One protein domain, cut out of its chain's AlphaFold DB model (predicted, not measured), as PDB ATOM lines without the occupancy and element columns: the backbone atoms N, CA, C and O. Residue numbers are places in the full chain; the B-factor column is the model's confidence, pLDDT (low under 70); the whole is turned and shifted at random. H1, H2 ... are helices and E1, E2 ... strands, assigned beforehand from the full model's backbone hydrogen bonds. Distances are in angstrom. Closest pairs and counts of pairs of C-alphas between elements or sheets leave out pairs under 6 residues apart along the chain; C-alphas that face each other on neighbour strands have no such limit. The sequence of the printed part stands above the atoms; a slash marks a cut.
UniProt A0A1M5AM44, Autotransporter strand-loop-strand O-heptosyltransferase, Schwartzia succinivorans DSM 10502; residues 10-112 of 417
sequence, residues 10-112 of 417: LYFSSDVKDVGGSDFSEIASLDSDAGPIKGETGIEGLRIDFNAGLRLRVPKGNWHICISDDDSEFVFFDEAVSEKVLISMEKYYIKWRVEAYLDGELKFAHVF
ATOM      1  N   LEU A  10     141.284 184.282 218.360       93.12
ATOM      2  CA  LEU A  10     142.032 185.350 219.008       93.12
ATOM      3  C   LEU A  10     143.444 185.388 218.422       93.12
ATOM      4  O   LEU A  10     144.213 184.440 218.570       93.12
ATOM      5  N   TYR A  11     143.779 186.492 217.762       91.00
ATOM      6  CA  TYR A  11     145.151 186.754 217.340       91.00
ATOM      7  C   TYR A  11     145.934 187.378 218.496       91.00
ATOM      8  O   TYR A  11     145.408 188.263 219.171       91.00
ATOM      9  N   PHE A  12     147.171 186.932 218.706       91.44
ATOM     10  CA  PHE A  12     148.086 187.485 219.710       91.44
ATOM     11  C   PHE A  12     149.445 187.819 219.077       91.44
ATOM     12  O   PHE A  12     149.805 187.257 218.043       91.44
ATOM     13  N   SER A  13     150.176 188.755 219.677       89.12
ATOM     14  CA  SER A  13     151.422 189.325 219.147       89.12
ATOM     15  C   SER A  13     152.274 189.856 220.297       89.12
ATOM     16  O   SER A  13     151.728 190.298 221.308       89.12
ATOM     17  N   SER A  14     153.598 189.858 220.122       78.31
ATOM     18  CA  SER A  14     154.538 190.511 221.052       78.31
ATOM     19  C   SER A  14     154.425 192.034 221.057       78.31
ATOM     20  O   SER A  14     154.774 192.689 222.039       78.31
ATOM     21  N   ASP A  15     153.966 192.598 219.942       69.25
ATOM     22  CA  ASP A  15     153.939 194.033 219.698       69.25
ATOM     23  C   ASP A  15     152.495 194.540 219.636       69.25
ATOM     24  O   ASP A  15     151.645 193.960 218.949       69.25
ATOM     25  N   VAL A  16     152.229 195.655 220.319       55.88
ATOM     26  CA  VAL A  16     150.954 196.382 220.257       55.88
ATOM     27  C   VAL A  16     151.076 197.408 219.134       55.88
ATOM     28  O   VAL A  16     151.195 198.608 219.371       55.88
ATOM     29  N   LYS A  17     151.124 196.936 217.888       59.25
ATOM     30  CA  LYS A  17     151.067 197.818 216.717       59.25
ATOM     31  C   LYS A  17     149.648 197.921 216.194       59.25
ATOM     32  O   LYS A  17     148.892 196.951 216.223       59.25
ATOM     33  N   ASP A  18     149.318 199.098 215.668       56.34
ATOM     34  CA  ASP A  18     148.107 199.301 214.883       56.34
ATOM     35  C   ASP A  18     148.187 198.425 213.631       56.34
ATOM     36  O   ASP A  18     148.887 198.732 212.666       56.34
ATOM     37  N   VAL A  19     147.504 197.288 213.675       62.59
ATOM     38  CA  VAL A  19     147.448 196.347 212.561       62.59
ATOM     39  C   VAL A  19     146.525 196.918 211.483       62.59
ATOM     40  O   VAL A  19     145.351 197.204 211.739       62.59
ATOM     41  N   GLY A  20     147.037 197.070 210.261       64.88
ATOM     42  CA  GLY A  20     146.245 197.512 209.119       64.88
ATOM     43  C   GLY A  20     145.318 196.415 208.582       64.88
ATOM     44  O   GLY A  20     145.545 195.218 208.761       64.88
ATOM     45  N   GLY A  21     144.271 196.808 207.851       70.12
ATOM     46  CA  GLY A  21     143.337 195.849 207.239       70.12
ATOM     47  C   GLY A  21     143.982 194.913 206.201       70.12
ATOM     48  O   GLY A  21     143.548 193.770 206.055       70.12
ATOM     49  N   SER A  22     145.029 195.367 205.501       70.94
ATOM     50  CA  SER A  22     145.810 194.548 204.561       70.94
ATOM     51  C   SER A  22     146.566 193.426 205.265       70.94
ATOM     52  O   SER A  22     146.539 192.286 204.805       70.94
ATOM     53  N   ASP A  23     147.175 193.728 206.406       72.12
ATOM     54  CA  ASP A  23     148.067 192.813 207.119       72.12
ATOM     55  C   ASP A  23     147.261 191.652 207.705       72.12
ATOM     56  O   ASP A  23     147.600 190.480 207.533       72.12
ATOM     57  N   PHE A  24     146.095 191.968 208.278       77.62
ATOM     58  CA  PHE A  24     145.132 190.957 208.701       77.62
ATOM     59  C   PHE A  24     144.628 190.095 207.545       77.62
ATOM     60  O   PHE A  24     144.418 188.897 207.730       77.62
ATOM     61  N   SER A  25     144.421 190.673 206.358       81.00
ATOM     62  CA  SER A  25     143.940 189.906 205.205       81.00
ATOM     63  C   SER A  25     144.956 188.855 204.746       81.00
ATOM     64  O   SER A  25     144.565 187.744 204.383       81.00
ATOM     65  N   GLU A  26     146.249 189.173 204.823       81.12
ATOM     66  CA  GLU A  26     147.332 188.257 204.475       81.12
ATOM     67  C   GLU A  26     147.496 187.159 205.532       81.12
ATOM     68  O   GLU A  26     147.495 185.976 205.189       81.12
ATOM     69  N   ILE A  27     147.520 187.526 206.818       82.56
ATOM     70  CA  ILE A  27     147.570 186.572 207.939       82.56
ATOM     71  C   ILE A  27     146.388 185.597 207.885       82.56
ATOM     72  O   ILE A  27     146.576 184.385 207.984       82.56
ATOM     73  N   ALA A  28     145.173 186.110 207.679       84.81
ATOM     74  CA  ALA A  28     143.974 185.288 207.574       84.81
ATOM     75  C   ALA A  28     143.975 184.407 206.314       84.81
ATOM     76  O   ALA A  28     143.415 183.311 206.329       84.81
ATOM     77  N   SER A  29     144.595 184.862 205.219       87.12
ATOM     78  CA  SER A  29     144.794 184.022 204.035       87.12
ATOM     79  C   SER A  29     145.721 182.851 204.342       87.12
ATOM     80  O   SER A  29     145.418 181.739 203.927       87.12
ATOM     81  N   LEU A  30     146.819 183.079 205.070       88.00
ATOM     82  CA  LEU A  30     147.763 182.022 205.438       88.00
ATOM     83  C   LEU A  30     147.136 180.992 206.381       88.00
ATOM     84  O   LEU A  30     147.292 179.796 206.153       88.00
ATOM     85  N   ASP A  31     146.381 181.438 207.388       89.62
ATOM     86  CA  ASP A  31     145.619 180.530 208.256       89.62
ATOM     87  C   ASP A  31     144.574 179.736 207.457       89.62
ATOM     88  O   ASP A  31     144.431 178.524 207.619       89.62
ATOM     89  N   SER A  32     143.891 180.395 206.513       89.69
ATOM     90  CA  SER A  32     142.936 179.710 205.646       89.69
ATOM     91  C   SER A  32     143.592 178.665 204.744       89.69
ATOM     92  O   SER A  32     142.964 177.641 204.472       89.69
ATOM     93  N   ASP A  33     144.805 178.928 204.256       88.62
ATOM     94  CA  ASP A  33     145.577 177.991 203.438       88.62
ATOM     95  C   ASP A  33     146.087 176.809 204.281       88.62
ATOM     96  O   ASP A  33     146.137 175.684 203.781       88.62
ATOM     97  N   ALA A  34     146.411 177.044 205.557       90.75
ATOM     98  CA  ALA A  34     146.827 176.020 206.513       90.75
ATOM     99  C   ALA A  34     145.685 175.081 206.951       90.75
ATOM    100  O   ALA A  34     145.941 173.956 207.380       90.75
ATOM    101  N   GLY A  35     144.425 175.500 206.814       91.69
ATOM    102  CA  GLY A  35     143.269 174.652 207.112       91.69
ATOM    103  C   GLY A  35     143.063 174.412 208.617       91.69
ATOM    104  O   GLY A  35     143.551 175.192 209.436       91.69
ATOM    105  N   PRO A  36     142.303 173.374 209.016       92.12
ATOM    106  CA  PRO A  36     142.012 173.111 210.427       92.12
ATOM    107  C   PRO A  36     143.272 172.711 211.210       92.12
ATOM    108  O   PRO A  36     144.199 172.137 210.645       92.12
ATOM    109  N   ILE A  37     143.277 172.967 212.521       94.12
ATOM    110  CA  ILE A  37     144.376 172.590 213.426       94.12
ATOM    111  C   ILE A  37     144.260 171.098 213.747       94.12
ATOM    112  O   ILE A  37     143.306 170.679 214.410       94.12
ATOM    113  N   LYS A  38     145.212 170.294 213.262       90.00
ATOM    114  CA  LYS A  38     145.138 168.822 213.329       90.00
ATOM    115  C   LYS A  38     146.048 168.180 214.371       90.00
ATOM    116  O   LYS A  38     145.805 167.030 214.723       90.00
ATOM    117  N   GLY A  39     147.067 168.878 214.874       92.50
ATOM    118  CA  GLY A  39     148.042 168.252 215.766       92.50
ATOM    119  C   GLY A  39     147.440 167.860 217.115       92.50
ATOM    120  O   GLY A  39     146.825 168.662 217.825       92.50
ATOM    121  N   GLU A  40     147.596 166.583 217.443       93.00
ATOM    122  CA  GLU A  40     147.069 165.942 218.642       93.00
ATOM    123  C   GLU A  40     147.932 166.263 219.871       93.00
ATOM    124  O   GLU A  40     149.155 166.190 219.820       93.00
ATOM    125  N   THR A  41     147.289 166.573 221.000       95.44
ATOM    126  CA  THR A  41     147.971 166.842 222.286       95.44
ATOM    127  C   THR A  41     147.805 165.709 223.302       95.44
ATOM    128  O   THR A  41     148.346 165.773 224.401       95.44
ATOM    129  N   GLY A  42     147.003 164.688 222.971       94.94
ATOM    130  CA  GLY A  42     146.541 163.674 223.925       94.94
ATOM    131  C   GLY A  42     145.415 164.149 224.856       94.94
ATOM    132  O   GLY A  42     144.893 163.348 225.628       94.94
ATOM    133  N   ILE A  43     145.002 165.418 224.765       97.00
ATOM    134  CA  ILE A  43     143.882 165.993 225.515       97.00
ATOM    135  C   ILE A  43     142.708 166.222 224.562       97.00
ATOM    136  O   ILE A  43     142.863 166.748 223.455       97.00
ATOM    137  N   GLU A  44     141.510 165.816 224.981       96.38
ATOM    138  CA  GLU A  44     140.305 165.951 224.166       96.38
ATOM    139  C   GLU A  44     140.029 167.424 223.825       96.38
ATOM    140  O   GLU A  44     139.949 168.289 224.695       96.38
ATOM    141  N   GLY A  45     139.906 167.717 222.529       95.31
ATOM    142  CA  GLY A  45     139.593 169.048 222.014       95.31
ATOM    143  C   GLY A  45     140.744 170.063 222.018       95.31
ATOM    144  O   GLY A  45     140.646 171.037 221.268       95.31
ATOM    145  N   LEU A  46     141.827 169.829 222.769       97.94
ATOM    146  CA  LEU A  46     143.051 170.633 222.708       97.94
ATOM    147  C   LEU A  46     143.899 170.179 221.510       97.94
ATOM    148  O   LEU A  46     144.261 169.001 221.402       97.94
ATOM    149  N   ARG A  47     144.188 171.093 220.584       97.62
ATOM    150  CA  ARG A  47     144.963 170.814 219.358       97.62
ATOM    151  C   ARG A  47     145.971 171.920 219.099       97.62
ATOM    152  O   ARG A  47     145.671 173.076 219.382       97.62
ATOM    153  N   ILE A  48     147.124 171.574 218.537       97.69
ATOM    154  CA  ILE A  48     148.223 172.511 218.276       97.69
ATOM    155  C   ILE A  48     148.883 172.219 216.930       97.69
ATOM    156  O   ILE A  48     149.035 171.060 216.568       97.69
ATOM    157  N   ASP A  49     149.306 173.248 216.204       97.25
ATOM    158  CA  ASP A  49     150.316 173.119 215.151       97.25
ATOM    159  C   ASP A  49     151.083 174.435 214.953       97.25
ATOM    160  O   ASP A  49     150.843 175.428 215.647       97.25
ATOM    161  N   PHE A  50     152.025 174.418 214.009       97.31
ATOM    162  CA  PHE A  50     152.846 175.569 213.642       97.31
ATOM    163  C   PHE A  50     152.683 175.932 212.161       97.31
ATOM    164  O   PHE A  50     153.617 176.394 211.494       97.31
ATOM    165  N   ASN A  51     151.501 175.652 211.608       94.94
ATOM    166  CA  ASN A  51     151.210 175.855 210.199       94.94
ATOM    167  C   ASN A  51     150.791 177.310 209.963       94.94
ATOM    168  O   ASN A  51     149.637 177.666 210.181       94.94
ATOM    169  N   ALA A  52     151.733 178.135 209.486       90.31
ATOM    170  CA  ALA A  52     151.633 179.596 209.456       90.31
ATOM    171  C   ALA A  52     151.590 180.225 210.863       90.31
ATOM    172  O   ALA A  52     150.629 180.906 211.233       90.31
ATOM    173  N   GLY A  53     152.677 180.046 211.618       94.25
ATOM    174  CA  GLY A  53     152.795 180.498 213.010       94.25
ATOM    175  C   GLY A  53     152.172 179.505 213.992       94.25
ATOM    176  O   GLY A  53     151.650 178.473 213.581       94.25
ATOM    177  N   LEU A  54     152.236 179.800 215.290       97.31
ATOM    178  CA  LEU A  54     151.630 178.963 216.325       97.31
ATOM    179  C   LEU A  54     150.102 179.076 216.267       97.31
ATOM    180  O   LEU A  54     149.554 180.181 216.312       97.31
ATOM    181  N   ARG A  55     149.418 177.929 216.225       97.62
ATOM    182  CA  ARG A  55     147.956 177.837 216.290       97.62
ATOM    183  C   ARG A  55     147.547 176.847 217.373       97.62
ATOM    184  O   ARG A  55     147.974 175.696 217.353       97.62
ATOM    185  N   LEU A  56     146.703 177.279 218.307       98.19
ATOM    186  CA  LEU A  56     146.245 176.470 219.437       98.19
ATOM    187  C   LEU A  56     144.721 176.517 219.544       98.19
ATOM    188  O   LEU A  56     144.140 177.557 219.841       98.19
ATOM    189  N   ARG A  57     144.059 175.375 219.354       98.06
ATOM    190  CA  ARG A  57     142.631 175.213 219.644       98.06
ATOM    191  C   ARG A  57     142.463 174.830 221.106       98.06
ATOM    192  O   ARG A  57     142.912 173.759 221.500       98.06
ATOM    193  N   VAL A  58     141.780 175.671 221.876       98.19
ATOM    194  CA  VAL A  58     141.498 175.474 223.300       98.19
ATOM    195  C   VAL A  58     140.025 175.086 223.473       98.19
ATOM    196  O   VAL A  58     139.142 175.850 223.066       98.19
ATOM    197  N   PRO A  59     139.723 173.911 224.057       97.75
ATOM    198  CA  PRO A  59     138.352 173.472 224.262       97.75
ATOM    199  C   PRO A  59     137.683 174.261 225.393       97.75
ATOM    200  O   PRO A  59     138.266 175.151 226.016       97.75
ATOM    201  N   LYS A  60     136.426 173.928 225.677       97.94
ATOM    202  CA  LYS A  60     135.733 174.462 226.846       97.94
ATOM    203  C   LYS A  60     136.416 174.017 228.134       97.94
ATOM    204  O   LYS A  60     136.742 172.843 228.281       97.94
ATOM    205  N   GLY A  61     136.584 174.939 229.073       96.88
ATOM    206  CA  GLY A  61     137.153 174.637 230.383       96.88
ATOM    207  C   GLY A  61     137.792 175.856 231.027       96.88
ATOM    208  O   GLY A  61     137.904 176.910 230.410       96.88
ATOM    209  N   ASN A  62     138.215 175.703 232.276       97.38
ATOM    210  CA  ASN A  62     138.943 176.727 233.016       97.38
ATOM    211  C   ASN A  62     140.442 176.651 232.678       97.38
ATOM    212  O   ASN A  62     141.259 176.242 233.509       97.38
ATOM    213  N   TRP A  63     140.771 176.944 231.417       98.56
ATOM    214  CA  TRP A  63     142.148 176.919 230.943       98.56
ATOM    215  C   TRP A  63     142.852 178.240 231.223       98.56
ATOM    216  O   TRP A  63     142.281 179.311 231.030       98.56
ATOM    217  N   HIS A  64     144.121 178.152 231.597       98.69
ATOM    218  CA  HIS A  64     145.070 179.258 231.604       98.69
ATOM    219  C   HIS A  64     146.210 178.898 230.655       98.69
ATOM    220  O   HIS A  64     146.798 177.822 230.785       98.69
ATOM    221  N   ILE A  65     146.471 179.747 229.663       98.62
ATOM    222  CA  ILE A  65     147.430 179.470 228.590       98.62
ATOM    223  C   ILE A  65     148.564 180.485 228.665       98.62
ATOM    224  O   ILE A  65     148.307 181.684 228.584       98.62
ATOM    225  N   CYS A  66     149.798 179.990 228.743       98.44
ATOM    226  CA  CYS A  66     151.014 180.785 228.612       98.44
ATOM    227  C   CYS A  66     151.735 180.410 227.309       98.44
ATOM    228  O   CYS A  66     151.971 179.230 227.032       98.44
ATOM    229  N   ILE A  67     152.061 181.412 226.495       98.56
ATOM    230  CA  ILE A  67     152.798 181.282 225.238       98.56
ATOM    231  C   ILE A  67     153.989 182.229 225.286       98.56
ATOM    232  O   ILE A  67     153.832 183.439 225.468       98.56
ATOM    233  N   SER A  68     155.179 181.680 225.080       98.06
ATOM    234  CA  SER A  68     156.442 182.415 225.110       98.06
ATOM    235  C   SER A  68     157.388 181.964 224.001       98.06
ATOM    236  O   SER A  68     157.162 180.951 223.338       98.06
ATOM    237  N   ASP A  69     158.447 182.734 223.785       97.12
ATOM    238  CA  ASP A  69     159.630 182.280 223.060       97.12
ATOM    239  C   ASP A  69     160.562 181.522 224.020       97.12
ATOM    240  O   ASP A  69     160.985 182.075 225.034       97.12
ATOM    241  N   ASP A  70     160.880 180.263 223.716       97.81
ATOM    242  CA  ASP A  70     161.706 179.398 224.570       97.81
ATOM    243  C   ASP A  70     163.154 179.892 224.692       97.81
ATOM    244  O   ASP A  70     163.807 179.624 225.698       97.81
ATOM    245  N   ASP A  71     163.664 180.621 223.694       95.25
ATOM    246  CA  ASP A  71     165.050 181.098 223.720       95.25
ATOM    247  C   ASP A  71     165.224 182.370 224.569       95.25
ATOM    248  O   ASP A  71     166.279 182.562 225.177       95.25
ATOM    249  N   SER A  72     164.213 183.245 224.620       94.62
ATOM    250  CA  SER A  72     164.269 184.520 225.358       94.62
ATOM    251  C   SER A  72     163.410 184.572 226.622       94.62
ATOM    252  O   SER A  72     163.527 185.530 227.386       94.62
ATOM    253  N   GLU A  73     162.538 183.584 226.828       95.12
ATOM    254  CA  GLU A  73     161.478 183.566 227.846       95.12
ATOM    255  C   GLU A  73     160.478 184.734 227.719       95.12
ATOM    256  O   GLU A  73     159.667 184.976 228.615       95.12
ATOM    257  N   PHE A  74     160.499 185.468 226.599       95.25
ATOM    258  CA  PHE A  74     159.572 186.567 226.364       95.25
ATOM    259  C   PHE A  74     158.148 186.031 226.190       95.25
ATOM    260  O   PHE A  74     157.891 185.180 225.337       95.25
ATOM    261  N   VAL A  75     157.213 186.545 226.990       96.19
ATOM    262  CA  VAL A  75     155.810 186.115 227.009       96.19
ATOM    263  C   VAL A  75     154.990 186.925 226.007       96.19
ATOM    264  O   VAL A  75     154.927 188.149 226.087       96.19
ATOM    265  N   PHE A  76     154.332 186.224 225.085       95.38
ATOM    266  CA  PHE A  76     153.440 186.801 224.076       95.38
ATOM    267  C   PHE A  76     151.975 186.772 224.518       95.38
ATOM    268  O   PHE A  76     151.180 187.610 224.098       95.38
ATOM    269  N   PHE A  77     151.600 185.776 225.322       96.75
ATOM    270  CA  PHE A  77     150.228 185.566 225.771       96.75
ATOM    271  C   PHE A  77     150.227 184.851 227.122       96.75
ATOM    272  O   PHE A  77     150.917 183.845 227.268       96.75
ATOM    273  N   ASP A  78     149.458 185.352 228.089       97.50
ATOM    274  CA  ASP A  78     149.349 184.771 229.433       97.50
ATOM    275  C   ASP A  78     147.981 185.103 230.046       97.50
ATOM    276  O   ASP A  78     147.824 186.068 230.795       97.50
ATOM    277  N   GLU A  79     146.948 184.358 229.647       97.88
ATOM    278  CA  GLU A  79     145.566 184.653 230.039       97.88
ATOM    279  C   GLU A  79     144.703 183.393 230.204       97.88
ATOM    280  O   GLU A  79     144.991 182.312 229.677       97.88
ATOM    281  N   ALA A  80     143.571 183.567 230.895       97.81
ATOM    282  CA  ALA A  80     142.505 182.575 230.955       97.81
ATOM    283  C   ALA A  80     141.743 182.500 229.619       97.81
ATOM    284  O   ALA A  80     141.287 183.513 229.079       97.81
ATOM    285  N   VAL A  81     141.553 181.288 229.096       96.81
ATOM    286  CA  VAL A  81     140.940 181.032 227.786       96.81
ATOM    287  C   VAL A  81     139.927 179.892 227.893       96.81
ATOM    288  O   VAL A  81     140.130 178.921 228.602       96.81
ATOM    289  N   SER A  82     138.816 179.984 227.165       97.06
ATOM    290  CA  SER A  82     137.857 178.884 227.011       97.06
ATOM    291  C   SER A  82     137.187 178.993 225.651       97.06
ATOM    292  O   SER A  82     136.743 180.081 225.290       97.06
ATOM    293  N   GLU A  83     137.077 177.876 224.927       97.19
ATOM    294  CA  GLU A  83     136.399 177.789 223.620       97.19
ATOM    295  C   GLU A  83     136.928 178.809 222.593       97.19
ATOM    296  O   GLU A  83     136.162 179.583 222.017       97.19
ATOM    297  N   LYS A  84     138.248 178.824 222.360       97.31
ATOM    298  CA  LYS A  84     138.894 179.723 221.386       97.31
ATOM    299  C   LYS A  84     139.975 179.025 220.572       97.31
ATOM    300  O   LYS A  84     140.546 178.026 221.001       97.31
ATOM    301  N   VAL A  85     140.301 179.608 219.425       97.31
ATOM    302  CA  VAL A  85     141.529 179.323 218.677       97.31
ATOM    303  C   VAL A  85     142.482 180.504 218.834       97.31
ATOM    304  O   VAL A  85     142.134 181.623 218.471       97.31
ATOM    305  N   LEU A  86     143.667 180.267 219.387       97.12
ATOM    306  CA  LEU A  86     144.738 181.254 219.503       97.12
ATOM    307  C   LEU A  86     145.657 181.140 218.286       97.12
ATOM    308  O   LEU A  86     146.060 180.030 217.940       97.12
ATOM    309  N   ILE A  87     145.996 182.260 217.647       95.06
ATOM    310  CA  ILE A  87     146.886 182.291 216.476       95.06
ATOM    311  C   ILE A  87     147.927 183.395 216.652       95.06
ATOM    312  O   ILE A  87     147.560 184.559 216.820       95.06
ATOM    313  N   SER A  88     149.215 183.054 216.563       94.25
ATOM    314  CA  SER A  88     150.284 184.059 216.583       94.25
ATOM    315  C   SER A  88     150.195 184.944 215.347       94.25
ATOM    316  O   SER A  88     149.922 184.462 214.244       94.25
ATOM    317  N   MET A  89     150.440 186.240 215.486       90.94
ATOM    318  CA  MET A  89     150.556 187.118 214.326       90.94
ATOM    319  C   MET A  89     151.892 186.917 213.605       90.94
ATOM    320  O   MET A  89     151.946 187.031 212.383       90.94
ATOM    321  N   GLU A  90     152.937 186.544 214.335       91.88
ATOM    322  CA  GLU A  90     154.259 186.196 213.831       91.88
ATOM    323  C   GLU A  90     154.236 184.842 213.094       91.88
ATOM    324  O   GLU A  90     153.765 183.828 213.622       91.88
ATOM    325  N   LYS A  91     154.725 184.843 211.849       92.69
ATOM    326  CA  LYS A  91     154.713 183.739 210.867       92.69
ATOM    327  C   LYS A  91     156.112 183.277 210.449       92.69
ATOM    328  O   LYS A  91     156.230 182.345 209.656       92.69
ATOM    329  N   TYR A  92     157.150 183.935 210.955       92.81
ATOM    330  CA  TYR A  92     158.536 183.484 210.857       92.81
ATOM    331  C   TYR A  92     158.856 182.507 211.995       92.81
ATOM    332  O   TYR A  92     158.026 182.247 212.870       92.81
ATOM    333  N   TYR A  93     160.050 181.919 211.963       95.38
ATOM    334  CA  TYR A  93     160.503 181.022 213.016       95.38
ATOM    335  C   TYR A  93     160.568 181.732 214.371       95.38
ATOM    336  O   TYR A  93     161.303 182.702 214.545       95.38
ATOM    337  N   ILE A  94     159.844 181.175 215.337       95.81
ATOM    338  CA  ILE A  94     160.000 181.418 216.768       95.81
ATOM    339  C   ILE A  94     159.984 180.040 217.419       95.81
ATOM    340  O   ILE A  94     159.172 179.180 217.052       95.81
ATOM    341  N   LYS A  95     160.875 179.817 218.383       97.31
ATOM    342  CA  LYS A  95     160.936 178.566 219.132       97.31
ATOM    343  C   LYS A  95     159.869 178.582 220.226       97.31
ATOM    344  O   LYS A  95     160.151 178.689 221.411       97.31
ATOM    345  N   TRP A  96     158.612 178.537 219.802       98.38
ATOM    346  CA  TRP A  96     157.454 178.691 220.675       98.38
ATOM    347  C   TRP A  96     157.446 177.680 221.823       98.38
ATOM    348  O   TRP A  96     157.557 176.476 221.593       98.38
ATOM    349  N   ARG A  97     157.204 178.163 223.039       98.62
ATOM    350  CA  ARG A  97     156.846 177.367 224.211       98.62
ATOM    351  C   ARG A  97     155.395 177.642 224.575       98.62
ATOM    352  O   ARG A  97     154.993 178.792 224.726       98.62
ATOM    353  N   VAL A  98     154.619 176.577 224.723       98.69
ATOM    354  CA  VAL A  98     153.207 176.618 225.108       98.69
ATOM    355  C   VAL A  98     153.026 175.822 226.384       98.69
ATOM    356  O   VAL A  98     153.433 174.666 226.451       98.69
ATOM    357  N   GLU A  99     152.365 176.418 227.366       98.69
ATOM    358  CA  GLU A  99     151.938 175.762 228.595       98.69
ATOM    359  C   GLU A  99     150.436 175.975 228.778       98.69
ATOM    360  O   GLU A  99     149.942 177.102 228.723       98.69
ATOM    361  N   ALA A 100     149.700 174.886 228.982       98.62
ATOM    362  CA  ALA A 100     148.264 174.910 229.200       98.62
ATOM    363  C   ALA A 100     147.929 174.277 230.551       98.62
ATOM    364  O   ALA A 100     148.142 173.079 230.784       98.62
ATOM    365  N   TYR A 101     147.372 175.101 231.430       98.69
ATOM    366  CA  TYR A 101     146.934 174.729 232.763       98.69
ATOM    367  C   TYR A 101     145.413 174.590 232.764       98.69
ATOM    368  O   TYR A 101     144.724 175.458 232.238       98.69
ATOM    369  N   LEU A 102     144.882 173.526 233.360       98.25
ATOM    370  CA  LEU A 102     143.446 173.340 233.582       98.25
ATOM    371  C   LEU A 102     143.204 173.282 235.085       98.25
ATOM    372  O   LEU A 102     143.818 172.461 235.767       98.25
ATOM    373  N   ASP A 103     142.336 174.158 235.594       97.81
ATOM    374  CA  ASP A 103     142.042 174.263 237.031       97.81
ATOM    375  C   ASP A 103     143.299 174.475 237.900       97.81
ATOM    376  O   ASP A 103     143.392 174.005 239.032       97.81
ATOM    377  N   GLY A 104     144.282 175.203 237.358       96.69
ATOM    378  CA  GLY A 104     145.551 175.507 238.026       96.69
ATOM    379  C   GLY A 104     146.619 174.411 237.929       96.69
ATOM    380  O   GLY A 104     147.737 174.622 238.390       96.69
ATOM    381  N   GLU A 105     146.325 173.266 237.307       97.94
ATOM    382  CA  GLU A 105     147.295 172.186 237.092       97.94
ATOM    383  C   GLU A 105     147.819 172.179 235.654       97.94
ATOM    384  O   GLU A 105     147.031 172.203 234.709       97.94
ATOM    385  N   LEU A 106     149.139 172.068 235.468       98.31
ATOM    386  CA  LEU A 106     149.744 171.925 234.141       98.31
ATOM    387  C   LEU A 106     149.285 170.608 233.499       98.31
ATOM    388  O   LEU A 106     149.598 169.527 234.002       98.31
ATOM    389  N   LYS A 107     148.550 170.691 232.388       98.25
ATOM    390  CA  LYS A 107     148.078 169.509 231.647       98.25
ATOM    391  C   LYS A 107     148.854 169.265 230.365       98.25
ATOM    392  O   LYS A 107     148.976 168.118 229.948       98.25
ATOM    393  N   PHE A 108     149.367 170.320 229.744       98.44
ATOM    394  CA  PHE A 108     150.108 170.227 228.494       98.44
ATOM    395  C   PHE A 108     151.233 171.254 228.472       98.44
ATOM    396  O   PHE A 108     151.032 172.405 228.849       98.44
ATOM    397  N   ALA A 109     152.404 170.825 228.016       98.19
ATOM    398  CA  ALA A 109     153.535 171.688 227.737       98.19
ATOM    399  C   ALA A 109     154.190 171.223 226.439       98.19
ATOM    400  O   ALA A 109     154.376 170.022 226.237       98.19
ATOM    401  N   HIS A 110     154.543 172.162 225.570       98.44
ATOM    402  CA  HIS A 110     155.209 171.866 224.311       98.44
ATOM    403  C   HIS A 110     156.177 172.978 223.953       98.44
ATOM    404  O   HIS A 110     155.795 174.144 223.901       98.44
ATOM    405  N   VAL A 111     157.419 172.600 223.676       98.50
ATOM    406  CA  VAL A 111     158.421 173.476 223.068       98.50
ATOM    407  C   VAL A 111     158.544 173.072 221.610       98.50
ATOM    408  O   VAL A 111     158.613 171.880 221.303       98.50
ATOM    409  N   PHE A 112     158.566 174.052 220.710       98.50
ATOM    410  CA  PHE A 112     158.707 173.822 219.284       98.50
ATOM    411  C   PHE A 112     159.943 172.958 219.003       98.50
ATOM    412  O   PHE A 112     161.079 173.402 219.166       98.50
TER     413      PHE A 112
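AT A GLANCE: This is residues 10 to 112 of the 417 residues of the protein "Autotransporter strand-loop-strand O-heptosyltransferase" of Schwartzia succinivorans DSM 10502 (UniProt A0A1M5AM44). Two four-stranded sheets stand face to face as a sandwich, E1 E6 E3 E2 and E5 E4 E7 E8, with their strands nearly aligned. The one helix, H1, packs on the first sheet, on the side away from the second, and sits beside the strands, not over them. The printed part has 103 residues, with one named helix and eight named strands in the order E1 H1 E2 E3 E4 E5 E6 E7 E8. The first sheet is mixed, the second antiparallel throughout, and the class is mixed, helices and strands. The whole is compact, with a radius of gyration of the C-alphas of 13.2 A and spans of 39 by 29 by 21 A.

HOW THE PARTS SIT: E1, residues 10 to 12, is an edge strand, parallel to E6, residues 84 to 88, with N 10 and O 85 2.8 A apart. H1, residues 21 to 34, is on this sheet at a height of 8.4 A, over none of its strands, though only just: 2 of its C-alphas fall on E2, residues 47 to 51. The closest C-alphas of H1 and E2 are those of Ala 34 and Asn 51, 5.7 A apart. In H1 every O i to N i+4 pair is within hydrogen-bond range. E1, H1 and E2 form a split strand-helix-strand unit, its two strands the same way with E6 and E3 between them, and its crossover is left-handed. E2 and E3, residues 55 to 58, are a hairpin, with N 57 and O 47 2.8 A apart. E3 is antiparallel to E6, with N 56 and O 86 2.8 A apart. E4, residues 63 to 69, and E5, residues 75 to 81, are a hairpin in the other sheet, with N 67 and O 77 2.8 A apart. E4 is antiparallel to E7, residues 96 to 102, with N 64 and O 101 2.8 A apart. E7 and E8, residues 105 to 111, are a hairpin, with N 98 and O 110 2.8 A apart. Between the sheets, the closest C-alphas of E1 and E5 are those of Phe 12 and Phe 77, 6.7 A apart, while E2 and E8 are apart.

IN THESE COORDINATES: E1 begins at C-alpha 10 (142.032, 185.350, 219.008). H1 is 20.1 A long, E4 19.9 A, E7 19.8 A and E8 17.9 A. E8 ends at C-alpha 111 (158.421, 173.476, 223.068).

THE WHOLE: The C-alphas of Ser 22 and Glu 105 are the two farthest apart, at 39.5 A. The printed part has no cut. The link from H1 to E2, residues 35 to 46, is long. Residues 15 to 20 have pLDDT under 70.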